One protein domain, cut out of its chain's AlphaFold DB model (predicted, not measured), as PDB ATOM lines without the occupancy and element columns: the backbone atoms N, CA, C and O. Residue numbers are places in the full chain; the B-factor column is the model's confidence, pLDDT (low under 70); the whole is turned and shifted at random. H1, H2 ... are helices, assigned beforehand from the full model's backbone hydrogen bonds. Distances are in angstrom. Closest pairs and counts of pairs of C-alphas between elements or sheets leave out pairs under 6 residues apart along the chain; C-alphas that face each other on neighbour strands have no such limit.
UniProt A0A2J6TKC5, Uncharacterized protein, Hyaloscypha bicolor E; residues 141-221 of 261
ATOM      1  N   LYS A 141     255.836 146.306 183.415       89.94
ATOM      2  CA  LYS A 141     254.527 146.930 183.169       89.94
ATOM      3  C   LYS A 141     253.406 146.085 183.766       89.94
ATOM      4  O   LYS A 141     252.505 146.629 184.392       89.94
ATOM      5  N   ASP A 142     253.493 144.770 183.583       86.69
ATOM      6  CA  ASP A 142     252.539 143.802 184.102       86.69
ATOM      7  C   ASP A 142     253.243 142.794 185.015       86.69
ATOM      8  O   ASP A 142     253.971 141.903 184.578       86.69
ATOM      9  N   ALA A 143     252.995 142.943 186.315       76.62
ATOM     10  CA  ALA A 143     253.502 142.042 187.334       76.62
ATOM     11  C   ALA A 143     252.656 140.759 187.484       76.62
ATOM     12  O   ALA A 143     253.015 139.912 188.295       76.62
ATOM     13  N   SER A 144     251.566 140.547 186.746       85.56
ATOM     14  CA  SER A 144     250.915 139.227 186.689       85.56
ATOM     15  C   SER A 144     251.708 138.235 185.824       85.56
ATOM     16  O   SER A 144     251.719 137.033 186.097       85.56
ATOM     17  N   LEU A 145     252.455 138.758 184.847       81.50
ATOM     18  CA  LEU A 145     253.298 137.997 183.935       81.50
ATOM     19  C   LEU A 145     254.398 137.249 184.719       81.50
ATOM     20  O   LEU A 145     255.153 137.840 185.501       81.50
ATOM     21  N   HIS A 146     254.450 135.931 184.527       89.81
ATOM     22  CA  HIS A 146     255.324 134.984 185.226       89.81
ATOM     23  C   HIS A 146     255.174 134.931 186.759       89.81
ATOM     24  O   HIS A 146     256.159 134.854 187.503       89.81
ATOM     25  N   ALA A 147     253.936 134.987 187.267       91.44
ATOM     26  CA  ALA A 147     253.659 134.892 188.702       91.44
ATOM     27  C   ALA A 147     254.205 133.600 189.349       91.44
ATOM     28  O   ALA A 147     254.779 133.667 190.440       91.44
ATOM     29  N   ARG A 148     254.098 132.439 188.679       91.12
ATOM     30  CA  ARG A 148     254.592 131.152 189.205       91.12
ATOM     31  C   ARG A 148     256.118 131.145 189.263       91.12
ATOM     32  O   ARG A 148     256.678 130.815 190.309       91.12
ATOM     33  N   ALA A 149     256.789 131.565 188.188       90.50
ATOM     34  CA  ALA A 149     258.247 131.697 188.187       90.50
ATOM     35  C   ALA A 149     258.728 132.668 189.276       90.50
ATOM     36  O   ALA A 149     259.687 132.370 189.988       90.50
ATOM     37  N   ARG A 150     258.021 133.789 189.490       89.88
ATOM     38  CA  ARG A 150     258.350 134.740 190.559       89.88
ATOM     39  C   ARG A 150     258.258 134.125 191.949       89.88
ATOM     40  O   ARG A 150     259.151 134.364 192.756       89.88
ATOM     41  N   GLU A 151     257.214 133.355 192.252       89.94
ATOM     42  CA  GLU A 151     257.102 132.687 193.553       89.94
ATOM     43  C   GLU A 151     258.238 131.690 193.798       89.94
ATOM     44  O   GLU A 151     258.807 131.665 194.892       89.94
ATOM     45  N   VAL A 152     258.576 130.880 192.791       89.31
ATOM     46  CA  VAL A 152     259.648 129.877 192.875       89.31
ATOM     47  C   VAL A 152     261.006 130.555 193.052       89.31
ATOM     48  O   VAL A 152     261.730 130.243 194.000       89.31
ATOM     49  N   LEU A 153     261.324 131.547 192.216       87.12
ATOM     50  CA  LEU A 153     262.565 132.314 192.325       87.12
ATOM     51  C   LEU A 153     262.644 133.068 193.657       87.12
ATOM     52  O   LEU A 153     263.678 133.016 194.317       87.12
ATOM     53  N   LYS A 154     261.554 133.695 194.121       86.56
ATOM     54  CA  LYS A 154     261.511 134.369 195.429       86.56
ATOM     55  C   LYS A 154     261.799 133.399 196.578       86.56
ATOM     56  O   LYS A 154     262.621 133.730 197.429       86.56
ATOM     57  N   LYS A 155     261.199 132.202 196.579       84.19
ATOM     58  CA  LYS A 155     261.483 131.142 197.566       84.19
ATOM     59  C   LYS A 155     262.951 130.698 197.522       84.19
ATOM     60  O   LYS A 155     263.570 130.579 198.574       84.19
ATOM     61  N   ARG A 156     263.527 130.514 196.327       80.44
ATOM     62  CA  ARG A 156     264.936 130.112 196.143       80.44
ATOM     63  C   ARG A 156     265.935 131.196 196.547       80.44
ATOM     64  O   ARG A 156     266.985 130.894 197.102       80.44
ATOM     65  N   TYR A 157     265.626 132.463 196.288       78.75
ATOM     66  CA  TYR A 157     266.435 133.563 196.802       78.75
ATOM     67  C   TYR A 157     266.332 133.641 198.327       78.75
ATOM     68  O   TYR A 157     267.361 133.705 198.986       78.75
ATOM     69  N   GLN A 158     265.126 133.543 198.901       78.19
ATOM     70  CA  GLN A 158     264.945 133.481 200.354       78.19
ATOM     71  C   GLN A 158     265.753 132.337 200.984       78.19
ATOM     72  O   GLN A 158     266.487 132.593 201.933       78.19
ATOM     73  N   SER A 159     265.705 131.112 200.448       74.44
ATOM     74  CA  SER A 159     266.469 129.989 201.017       74.44
ATOM     75  C   SER A 159     267.987 130.209 200.989       74.44
ATOM     76  O   SER A 159     268.657 129.831 201.946       74.44
ATOM     77  N   LYS A 160     268.531 130.905 199.978       69.69
ATOM     78  CA  LYS A 160     269.949 131.324 199.951       69.69
ATOM     79  C   LYS A 160     270.325 132.338 201.040       69.69
ATOM     80  O   LYS A 160     271.505 132.460 201.348       69.69
ATOM     81  N   PHE A 161     269.356 133.048 201.621       63.06
ATOM     82  CA  PHE A 161     269.567 134.011 202.711       63.06
ATOM     83  C   PHE A 161     269.197 133.462 204.104       63.06
ATOM     84  O   PHE A 161     269.450 134.135 205.097       63.06
ATOM     85  N   PHE A 162     268.607 132.263 204.189       61.00
ATOM     86  CA  PHE A 162     268.161 131.634 205.444       61.00
ATOM     87  C   PHE A 162     269.065 130.487 205.937       61.00
ATOM     88  O   PHE A 162     268.722 129.833 206.917       61.00
ATOM     89  N   PHE A 163     270.199 130.226 205.281       50.47
ATOM     90  CA  PHE A 163     271.073 129.099 205.623       50.47
ATOM     91  C   PHE A 163     271.867 129.344 206.919       50.47
ATOM     92  O   PHE A 163     272.743 130.205 206.947       50.47
ATOM     93  N   ASP A 164     271.545 128.572 207.961       55.81
ATOM     94  CA  ASP A 164     272.328 128.268 209.174       55.81
ATOM     95  C   ASP A 164     273.087 129.420 209.862       55.81
ATOM     96  O   ASP A 164     274.075 129.203 210.568       55.81
ATOM     97  N   PHE A 165     272.602 130.657 209.731       59.12
ATOM     98  CA  PHE A 165     273.159 131.781 210.467       59.12
ATOM     99  C   PHE A 165     272.679 131.766 211.925       59.12
ATOM    100  O   PHE A 165     271.662 132.365 212.281       59.12
ATOM    101  N   LEU A 166     273.437 131.070 212.772       65.81
ATOM    102  CA  LEU A 166     273.374 131.199 214.223       65.81
ATOM    103  C   LEU A 166     274.074 132.509 214.632       65.81
ATOM    104  O   LEU A 166     275.303 132.579 214.541       65.81
ATOM    105  N   PRO A 167     273.340 133.551 215.074       64.12
ATOM    106  CA  PRO A 167     273.971 134.728 215.662       64.12
ATOM    107  C   PRO A 167     274.762 134.322 216.912       64.12
ATOM    108  O   PRO A 167     274.349 133.422 217.650       64.12
ATOM    109  N   CYS A 168     275.883 134.999 217.179       70.50
ATOM    110  CA  CYS A 168     276.617 134.799 218.427       70.50
ATOM    111  C   CYS A 168     275.713 135.106 219.626       70.50
ATOM    112  O   CYS A 168     274.858 135.992 219.569       70.50
ATOM    113  N   GLU A 169     275.920 134.391 220.729       74.69
ATOM    114  CA  GLU A 169     275.096 134.517 221.930       74.69
ATOM    115  C   GLU A 169     275.090 135.973 222.442       74.69
ATOM    116  O   GLU A 169     276.134 136.552 222.738       74.69
ATOM    117  N   GLY A 170     273.903 136.589 222.485       70.50
ATOM    118  CA  GLY A 170     273.712 137.999 222.853       70.50
ATOM    119  C   GLY A 170     273.656 139.005 221.692       70.50
ATOM    120  O   GLY A 170     273.242 140.138 221.925       70.50
ATOM    121  N   ALA A 171     273.990 138.616 220.457       65.19
ATOM    122  CA  ALA A 171     273.796 139.448 219.267       65.19
ATOM    123  C   ALA A 171     272.416 139.194 218.635       65.19
ATOM    124  O   ALA A 171     271.973 138.052 218.497       65.19
ATOM    125  N   ASN A 172     271.714 140.252 218.232       61.22
ATOM    126  CA  ASN A 172     270.427 140.125 217.563       61.22
ATOM    127  C   ASN A 172     270.644 139.840 216.071       61.22
ATOM    128  O   ASN A 172     271.559 140.373 215.451       61.22
ATOM    129  N   ILE A 173     269.743 139.084 215.439       61.75
ATOM    130  CA  ILE A 173     269.795 138.803 213.988       61.75
ATOM    131  C   ILE A 173     269.743 140.091 213.137       61.75
ATOM    132  O   ILE A 173     270.110 140.087 211.966       61.75
ATOM    133  N   ARG A 174     269.292 141.202 213.740       57.72
ATOM    134  CA  ARG A 174     269.238 142.548 213.154       57.72
ATOM    135  C   ARG A 174     270.542 143.342 213.238       57.72
ATOM    136  O   ARG A 174     270.665 144.300 212.488       57.72
ATOM    137  N   ASP A 175     271.468 142.956 214.114       57.84
ATOM    138  CA  ASP A 175     272.773 143.619 214.284       57.84
ATOM    139  C   ASP A 175     273.790 143.124 213.235       57.84
ATOM    140  O   ASP A 175     274.903 143.631 213.111       57.84
ATOM    141  N   TYR A 176     273.398 142.099 212.477       58.12
ATOM    142  CA  TYR A 176     274.168 141.494 211.410       58.12
ATOM    143  C   TYR A 176     273.753 142.078 210.057       58.12
ATOM    144  O   TYR A 176     272.845 141.588 209.377       58.12
ATOM    145  N   ASP A 177     274.477 143.124 209.655       50.34
ATOM    146  CA  ASP A 177     274.223 143.987 208.489       50.34
ATOM    147  C   ASP A 177     274.338 143.310 207.100       50.34
ATOM    148  O   ASP A 177     274.426 143.958 206.058       50.34
ATOM    149  N   PHE A 178     274.319 141.979 207.056       53.00
ATOM    150  CA  PHE A 178     274.295 141.166 205.838       53.00
ATOM    151  C   PHE A 178     272.918 140.555 205.533       53.00
ATOM    152  O   PHE A 178     272.689 140.118 204.407       53.00
ATOM    153  N   LEU A 179     271.938 140.669 206.441       54.38
ATOM    154  CA  LEU A 179     270.501 140.488 206.149       54.38
ATOM    155  C   LEU A 179     269.904 141.673 205.348       54.38
ATOM    156  O   LEU A 179     268.715 141.985 205.416       54.38
ATOM    157  N   TRP A 180     270.747 142.367 204.581       53.69
ATOM    158  CA  TRP A 180     270.468 143.646 203.937       53.69
ATOM    159  C   TRP A 180     270.065 143.485 202.474       53.69
ATOM    160  O   TRP A 180     270.731 143.942 201.543       53.69
ATOM    161  N   VAL A 181     268.890 142.894 202.296       61.56
ATOM    162  CA  VAL A 181     268.050 143.174 201.135       61.56
ATOM    163  C   VAL A 181     267.023 144.201 201.600       61.56
ATOM    164  O   VAL A 181     266.211 143.905 202.479       61.56
ATOM    165  N   LYS A 182     267.064 145.428 201.063       69.12
ATOM    166  CA  LYS A 182     266.052 146.443 201.407       69.12
ATOM    167  C   LYS A 182     264.653 145.908 201.059       69.12
ATOM    168  O   LYS A 182     264.534 145.138 200.103       69.12
ATOM    169  N   PRO A 183     263.579 146.303 201.769       68.44
ATOM    170  CA  PRO A 183     262.226 145.884 201.399       68.44
ATOM    171  C   PRO A 183     261.951 146.235 199.926       68.44
ATOM    172  O   PRO A 183     262.082 147.394 199.535       68.44
ATOM    173  N   GLY A 184     261.626 145.228 199.107       77.00
ATOM    174  CA  GLY A 184     261.439 145.355 197.655       77.00
ATOM    175  C   GLY A 184     262.668 145.047 196.781       77.00
ATOM    176  O   GLY A 184     262.504 144.779 195.592       77.00
ATOM    177  N   GLU A 185     263.892 145.030 197.321       82.25
ATOM    178  CA  GLU A 185     265.111 144.734 196.539       82.25
ATOM    179  C   GLU A 185     265.153 143.252 196.103       82.25
ATOM    180  O   GLU A 185     265.663 142.940 195.029       82.25
ATOM    181  N   LEU A 186     264.524 142.348 196.866       82.62
ATOM    182  CA  LEU A 186     264.335 140.939 196.499       82.62
ATOM    183  C   LEU A 186     263.417 140.796 195.279       82.62
ATOM    184  O   LEU A 186     263.758 140.127 194.304       82.62
ATOM    185  N   GLU A 187     262.250 141.435 195.331       86.75
ATOM    186  CA  GLU A 187     261.265 141.458 194.252       86.75
ATOM    187  C   GLU A 187     261.848 142.089 192.985       86.75
ATOM    188  O   GLU A 187     261.655 141.553 191.894       86.75
ATOM    189  N   GLN A 188     262.612 143.178 193.132       87.38
ATOM    190  CA  GLN A 188     263.316 143.809 192.020       87.38
ATOM    191  C   GLN A 188     264.329 142.852 191.380       87.38
ATOM    192  O   GLN A 188     264.357 142.756 190.155       87.38
ATOM    193  N   ARG A 189     265.120 142.110 192.168       86.12
ATOM    194  CA  ARG A 189     266.043 141.102 191.620       86.12
ATOM    195  C   ARG A 189     265.309 140.014 190.851       86.12
ATOM    196  O   ARG A 189     265.652 139.767 189.704       86.12
ATOM    197  N   VAL A 190     264.256 139.427 191.417       89.00
ATOM    198  CA  VAL A 190     263.471 138.397 190.712       89.00
ATOM    199  C   VAL A 190     262.842 138.940 189.416       89.00
ATOM    200  O   VAL A 190     262.707 138.212 188.436       89.00
ATOM    201  N   LEU A 191     262.496 140.227 189.365       90.81
ATOM    202  CA  LEU A 191     261.987 140.880 188.159       90.81
ATOM    203  C   LEU A 191     263.094 141.154 187.116       90.81
ATOM    204  O   LEU A 191     262.881 140.896 185.933       90.81
ATOM    205  N   GLU A 192     264.280 141.612 187.533       89.44
ATOM    206  CA  GLU A 192     265.475 141.742 186.674       89.44
ATOM    207  C   GLU A 192     265.896 140.389 186.073       89.44
ATOM    208  O   GLU A 192     266.305 140.314 184.914       89.44
ATOM    209  N   ASP A 193     265.758 139.319 186.850       88.25
ATOM    210  CA  ASP A 193     266.022 137.931 186.475       88.25
ATOM    211  C   ASP A 193     265.109 137.444 185.342       88.25
ATOM    212  O   ASP A 193     265.586 137.017 184.288       88.25
ATOM    213  N   ILE A 194     263.793 137.590 185.526       91.75
ATOM    214  CA  ILE A 194     262.775 137.243 184.526       91.75
ATOM    215  C   ILE A 194     263.008 138.015 183.213       91.75
ATOM    216  O   ILE A 194     262.976 137.428 182.130       91.75
ATOM    217  N   ILE A 195     263.283 139.322 183.295       92.06
ATOM    218  CA  ILE A 195     263.568 140.167 182.121       92.06
ATOM    219  C   ILE A 195     264.812 139.677 181.380       92.06
ATOM    220  O   ILE A 195     264.788 139.553 180.159       92.06
ATOM    221  N   TRP A 196     265.890 139.355 182.093       90.31
ATOM    222  CA  TRP A 196     267.144 138.934 181.472       90.31
ATOM    223  C   TRP A 196     267.030 137.574 180.752       90.31
ATOM    224  O   TRP A 196     267.658 137.379 179.708       90.31
ATOM    225  N   VAL A 197     266.184 136.649 181.230       90.38
ATOM    226  CA  VAL A 197     265.855 135.420 180.476       90.38
ATOM    227  C   VAL A 197     265.058 135.753 179.208       90.38
ATOM    228  O   VAL A 197     265.411 135.282 178.124       90.38
ATOM    229  N   ARG A 198     264.043 136.621 179.303       91.00
ATOM    230  CA  ARG A 198     263.262 137.095 178.142       91.00
ATOM    231  C   ARG A 198     264.143 137.783 177.092       91.00
ATOM    232  O   ARG A 198     264.005 137.508 175.904       91.00
ATOM    233  N   GLU A 199     265.096 138.616 177.513       89.50
ATOM    234  CA  GLU A 199     266.090 139.251 176.634       89.50
ATOM    235  C   GLU A 199     266.955 138.211 175.903       89.50
ATOM    236  O   GLU A 199     267.216 138.361 174.709       89.50
ATOM    237  N   ARG A 200     267.361 137.122 176.575       88.00
ATOM    238  CA  ARG A 200     268.100 136.021 175.935       88.00
ATOM    239  C   ARG A 200     267.274 135.269 174.899       88.00
ATOM    240  O   ARG A 200     267.812 134.960 173.838       88.00
ATOM    241  N   TYR A 201     266.001 134.987 175.174       89.19
ATOM    242  CA  TYR A 201     265.108 134.342 174.203       89.19
ATOM    243  C   TYR A 201     264.888 135.237 172.975       89.19
ATOM    244  O   TYR A 201     265.046 134.770 171.846       89.19
ATOM    245  N   ALA A 202     264.668 136.538 173.189       88.44
ATOM    246  CA  ALA A 202     264.569 137.529 172.120       88.44
ATOM    247  C   ALA A 202     265.856 137.609 171.276       88.44
ATOM    248  O   ALA A 202     265.795 137.578 170.048       88.44
ATOM    249  N   PHE A 203     267.036 137.645 171.906       84.88
ATOM    250  CA  PHE A 203     268.321 137.641 171.195       84.88
ATOM    251  C   PHE A 203     268.558 136.339 170.411       84.88
ATOM    252  O   PHE A 203     269.052 136.372 169.284       84.88
ATOM    253  N   ALA A 204     268.155 135.196 170.973       84.81
ATOM    254  CA  ALA A 204     268.202 133.890 170.318       84.81
ATOM    255  C   ALA A 204     267.130 133.701 169.222       84.81
ATOM    256  O   ALA A 204     267.078 132.631 168.618       84.81
ATOM    257  N   ARG A 205     266.291 134.718 168.963       84.12
ATOM    258  CA  ARG A 205     265.160 134.693 168.016       84.12
ATOM    259  C   ARG A 205     264.157 133.564 168.285       84.12
ATOM    260  O   ARG A 205     263.593 133.000 167.350       84.12
ATOM    261  N   LYS A 206     263.971 133.223 169.561       85.75
ATOM    262  CA  LYS A 206     262.958 132.276 170.038       85.75
ATOM    263  C   LYS A 206     261.650 133.003 170.359       85.75
ATOM    264  O   LYS A 206     261.629 134.229 170.467       85.75
ATOM    265  N   ASP A 207     260.589 132.227 170.544       89.50
ATOM    266  CA  ASP A 207     259.308 132.699 171.073       89.50
ATOM    267  C   ASP A 207     259.406 133.081 172.565       89.50
ATOM    268  O   ASP A 207     260.469 132.980 173.185       89.50
ATOM    269  N   GLU A 208     258.308 133.572 173.140       90.94
ATOM    270  CA  GLU A 208     258.252 133.990 174.545       90.94
ATOM    271  C   GLU A 208     258.471 132.784 175.484       90.94
ATOM    272  O   GLU A 208     257.770 131.780 175.339       90.94
ATOM    273  N   PRO A 209     259.429 132.841 176.434       91.19
ATOM    274  CA  PRO A 209     259.694 131.725 177.340       91.19
ATOM    275  C   PRO A 209     258.532 131.512 178.314       91.19
ATOM    276  O   PRO A 209     257.986 132.477 178.854       91.19
ATOM    277  N   ALA A 210     258.193 130.252 178.591       91.75
ATOM    278  CA  ALA A 210     257.209 129.899 179.608       91.75
ATOM    279  C   ALA A 210     257.762 130.087 181.036       91.75
ATOM    280  O   ALA A 210     258.971 130.216 181.251       91.75
ATOM    281  N   ASP A 211     256.885 130.051 182.045       90.81
ATOM    282  CA  ASP A 211     257.295 130.078 183.457       90.81
ATOM    283  C   ASP A 211     258.264 128.927 183.784       90.81
ATOM    284  O   ASP A 211     259.207 129.107 184.553       90.81
ATOM    285  N   GLU A 212     258.062 127.761 183.169       90.44
ATOM    286  CA  GLU A 212     258.926 126.585 183.277       90.44
ATOM    287  C   GLU A 212     260.321 126.829 182.682       90.44
ATOM    288  O   GLU A 212     261.307 126.521 183.347       90.44
ATOM    289  N   ASP A 213     260.415 127.427 181.487       89.12
ATOM    290  CA  ASP A 213     261.693 127.766 180.836       89.12
ATOM    291  C   ASP A 213     262.515 128.741 181.684       89.12
ATOM    292  O   ASP A 213     263.738 128.622 181.803       89.12
ATOM    293  N   ILE A 214     261.830 129.715 182.290       90.12
ATOM    294  CA  ILE A 214     262.450 130.712 183.160       90.12
ATOM    295  C   ILE A 214     262.991 130.038 184.415       90.12
ATOM    296  O   ILE A 214     264.155 130.246 184.739       90.12
ATOM    297  N   ILE A 215     262.197 129.208 185.102       88.81
ATOM    298  CA  ILE A 215     262.662 128.463 186.284       88.81
ATOM    299  C   ILE A 215     263.844 127.551 185.915       88.81
ATOM    300  O   ILE A 215     264.867 127.583 186.597       88.81
ATOM    301  N   PHE A 216     263.748 126.808 184.809       84.44
ATOM    302  CA  PHE A 216     264.786 125.875 184.367       84.44
ATOM    303  C   PHE A 216     266.122 126.568 184.074       84.44
ATOM    304  O   PHE A 216     267.169 126.063 184.469       84.44
ATOM    305  N   PHE A 217     266.110 127.765 183.472       77.06
ATOM    306  CA  PHE A 217     267.338 128.544 183.270       77.06
ATOM    307  C   PHE A 217     268.067 128.846 184.597       77.06
ATOM    308  O   PHE A 217     269.287 129.014 184.632       77.06
ATOM    309  N   TYR A 218     267.327 128.921 185.704       72.00
ATOM    310  CA  TYR A 218     267.877 129.173 187.029       72.00
ATOM    311  C   TYR A 218     268.337 127.911 187.764       72.00
ATOM    312  O   TYR A 218     269.286 128.012 188.549       72.00
ATOM    313  N   ASP A 219     267.747 126.745 187.509       67.06
ATOM    314  CA  ASP A 219     268.125 125.453 188.110       67.06
ATOM    315  C   ASP A 219     269.356 124.823 187.420       67.06
ATOM    316  O   ASP A 219     269.439 123.628 187.155       67.06
ATOM    317  N   ALA A 220     270.349 125.676 187.157       52.62
ATOM    318  CA  ALA A 220     271.574 125.415 186.408       52.62
ATOM    319  C   ALA A 220     272.601 124.496 187.105       52.62
ATOM    320  O   ALA A 220     273.773 124.541 186.748       52.62
ATOM    321  N   ASP A 221     272.172 123.630 188.024       48.38
ATOM    322  CA  ASP A 221     272.930 122.409 188.327       48.38
ATOM    323  C   ASP A 221     272.911 121.487 187.077       48.38
ATOM    324  O   ASP A 221     273.907 120.860 186.735       48.38
TER     325      ASP A 221
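Overview. This is residues 141 to 221 of the 261 residues of an uncharacterized protein of Hyaloscypha bicolor E (UniProt A0A2J6TKC5). Two helices, H1 and H2, cross at a steep angle, with a short third helix, H3, packed beside the first part of H1; from the end of H1 a long loop, residues 162 to 184, reaches far out and folds back to the beginning of H2. This loop lies at one end of the long axis, and the last part of H2 with the turn after it lies at the other. The printed part has 81 residues with three named helices, in the order H1, H2, H3, and no named strand; its class is all helix. The whole is loose, with a radius of gyration of the C-alphas of 16.0 A, and elongated, spanning 55 by 30 by 20 A.

Arrangement. The longest helix, H2, residues 185 to 203, touches H1, residues 147 to 161, with its residues 186 to 194 alone. Their closest C-alphas, those of Val 190 and Arg 150, are 6.3 A apart. The two helices run opposite ways at a steep tilt of 56 degrees. H1 touches H3, residues 211 to 218, with its residues 147 to 153 alone; the closest C-alphas, those of Ala 149 and Asp 211, are 5.1 A apart. These two run the same way at a shallow tilt of 27 degrees. H2 and H3 only just touch, with 3 pairs of C-alphas within 8 A, and H2 does so with residues 194 to 197 alone. Their closest C-alphas, those of Val 197 and Ile 214, are 6.4 A apart, and their lines are about perpendicular, at 81 degrees. In H1 and H2 every O i to N i+4 pair is within hydrogen-bond range; in H3 it is 3 of 4.

Along the chain. H2 measures 26.5 A from C-alpha 185 at (265.111, 144.734, 196.539) to C-alpha 203 at (268.321, 137.641, 171.195). H1, 15 residues, begins with C-alpha 147 at (253.659, 134.892, 188.702) and measures 21.2 A. H3, 8 residues, measures 11.2 A and ends with C-alpha 218 at (267.877, 129.173, 187.029).

Size, cuts and confidence. The two C-alphas farthest apart, those of Gly 170 and Arg 205, are 55.6 A apart. The printed part has no cut. The link from H1 to H2 is long, with 23 residues whose C-alphas lie 11 to 31 A from the mean of all C-alphas; the link from H2 to H3 is short, with 7 residues. The mean pLDDT of the printed part is 78.1, and 24 residues are under 70: residues 160 to 167, 171 to 183 and 219 to 221.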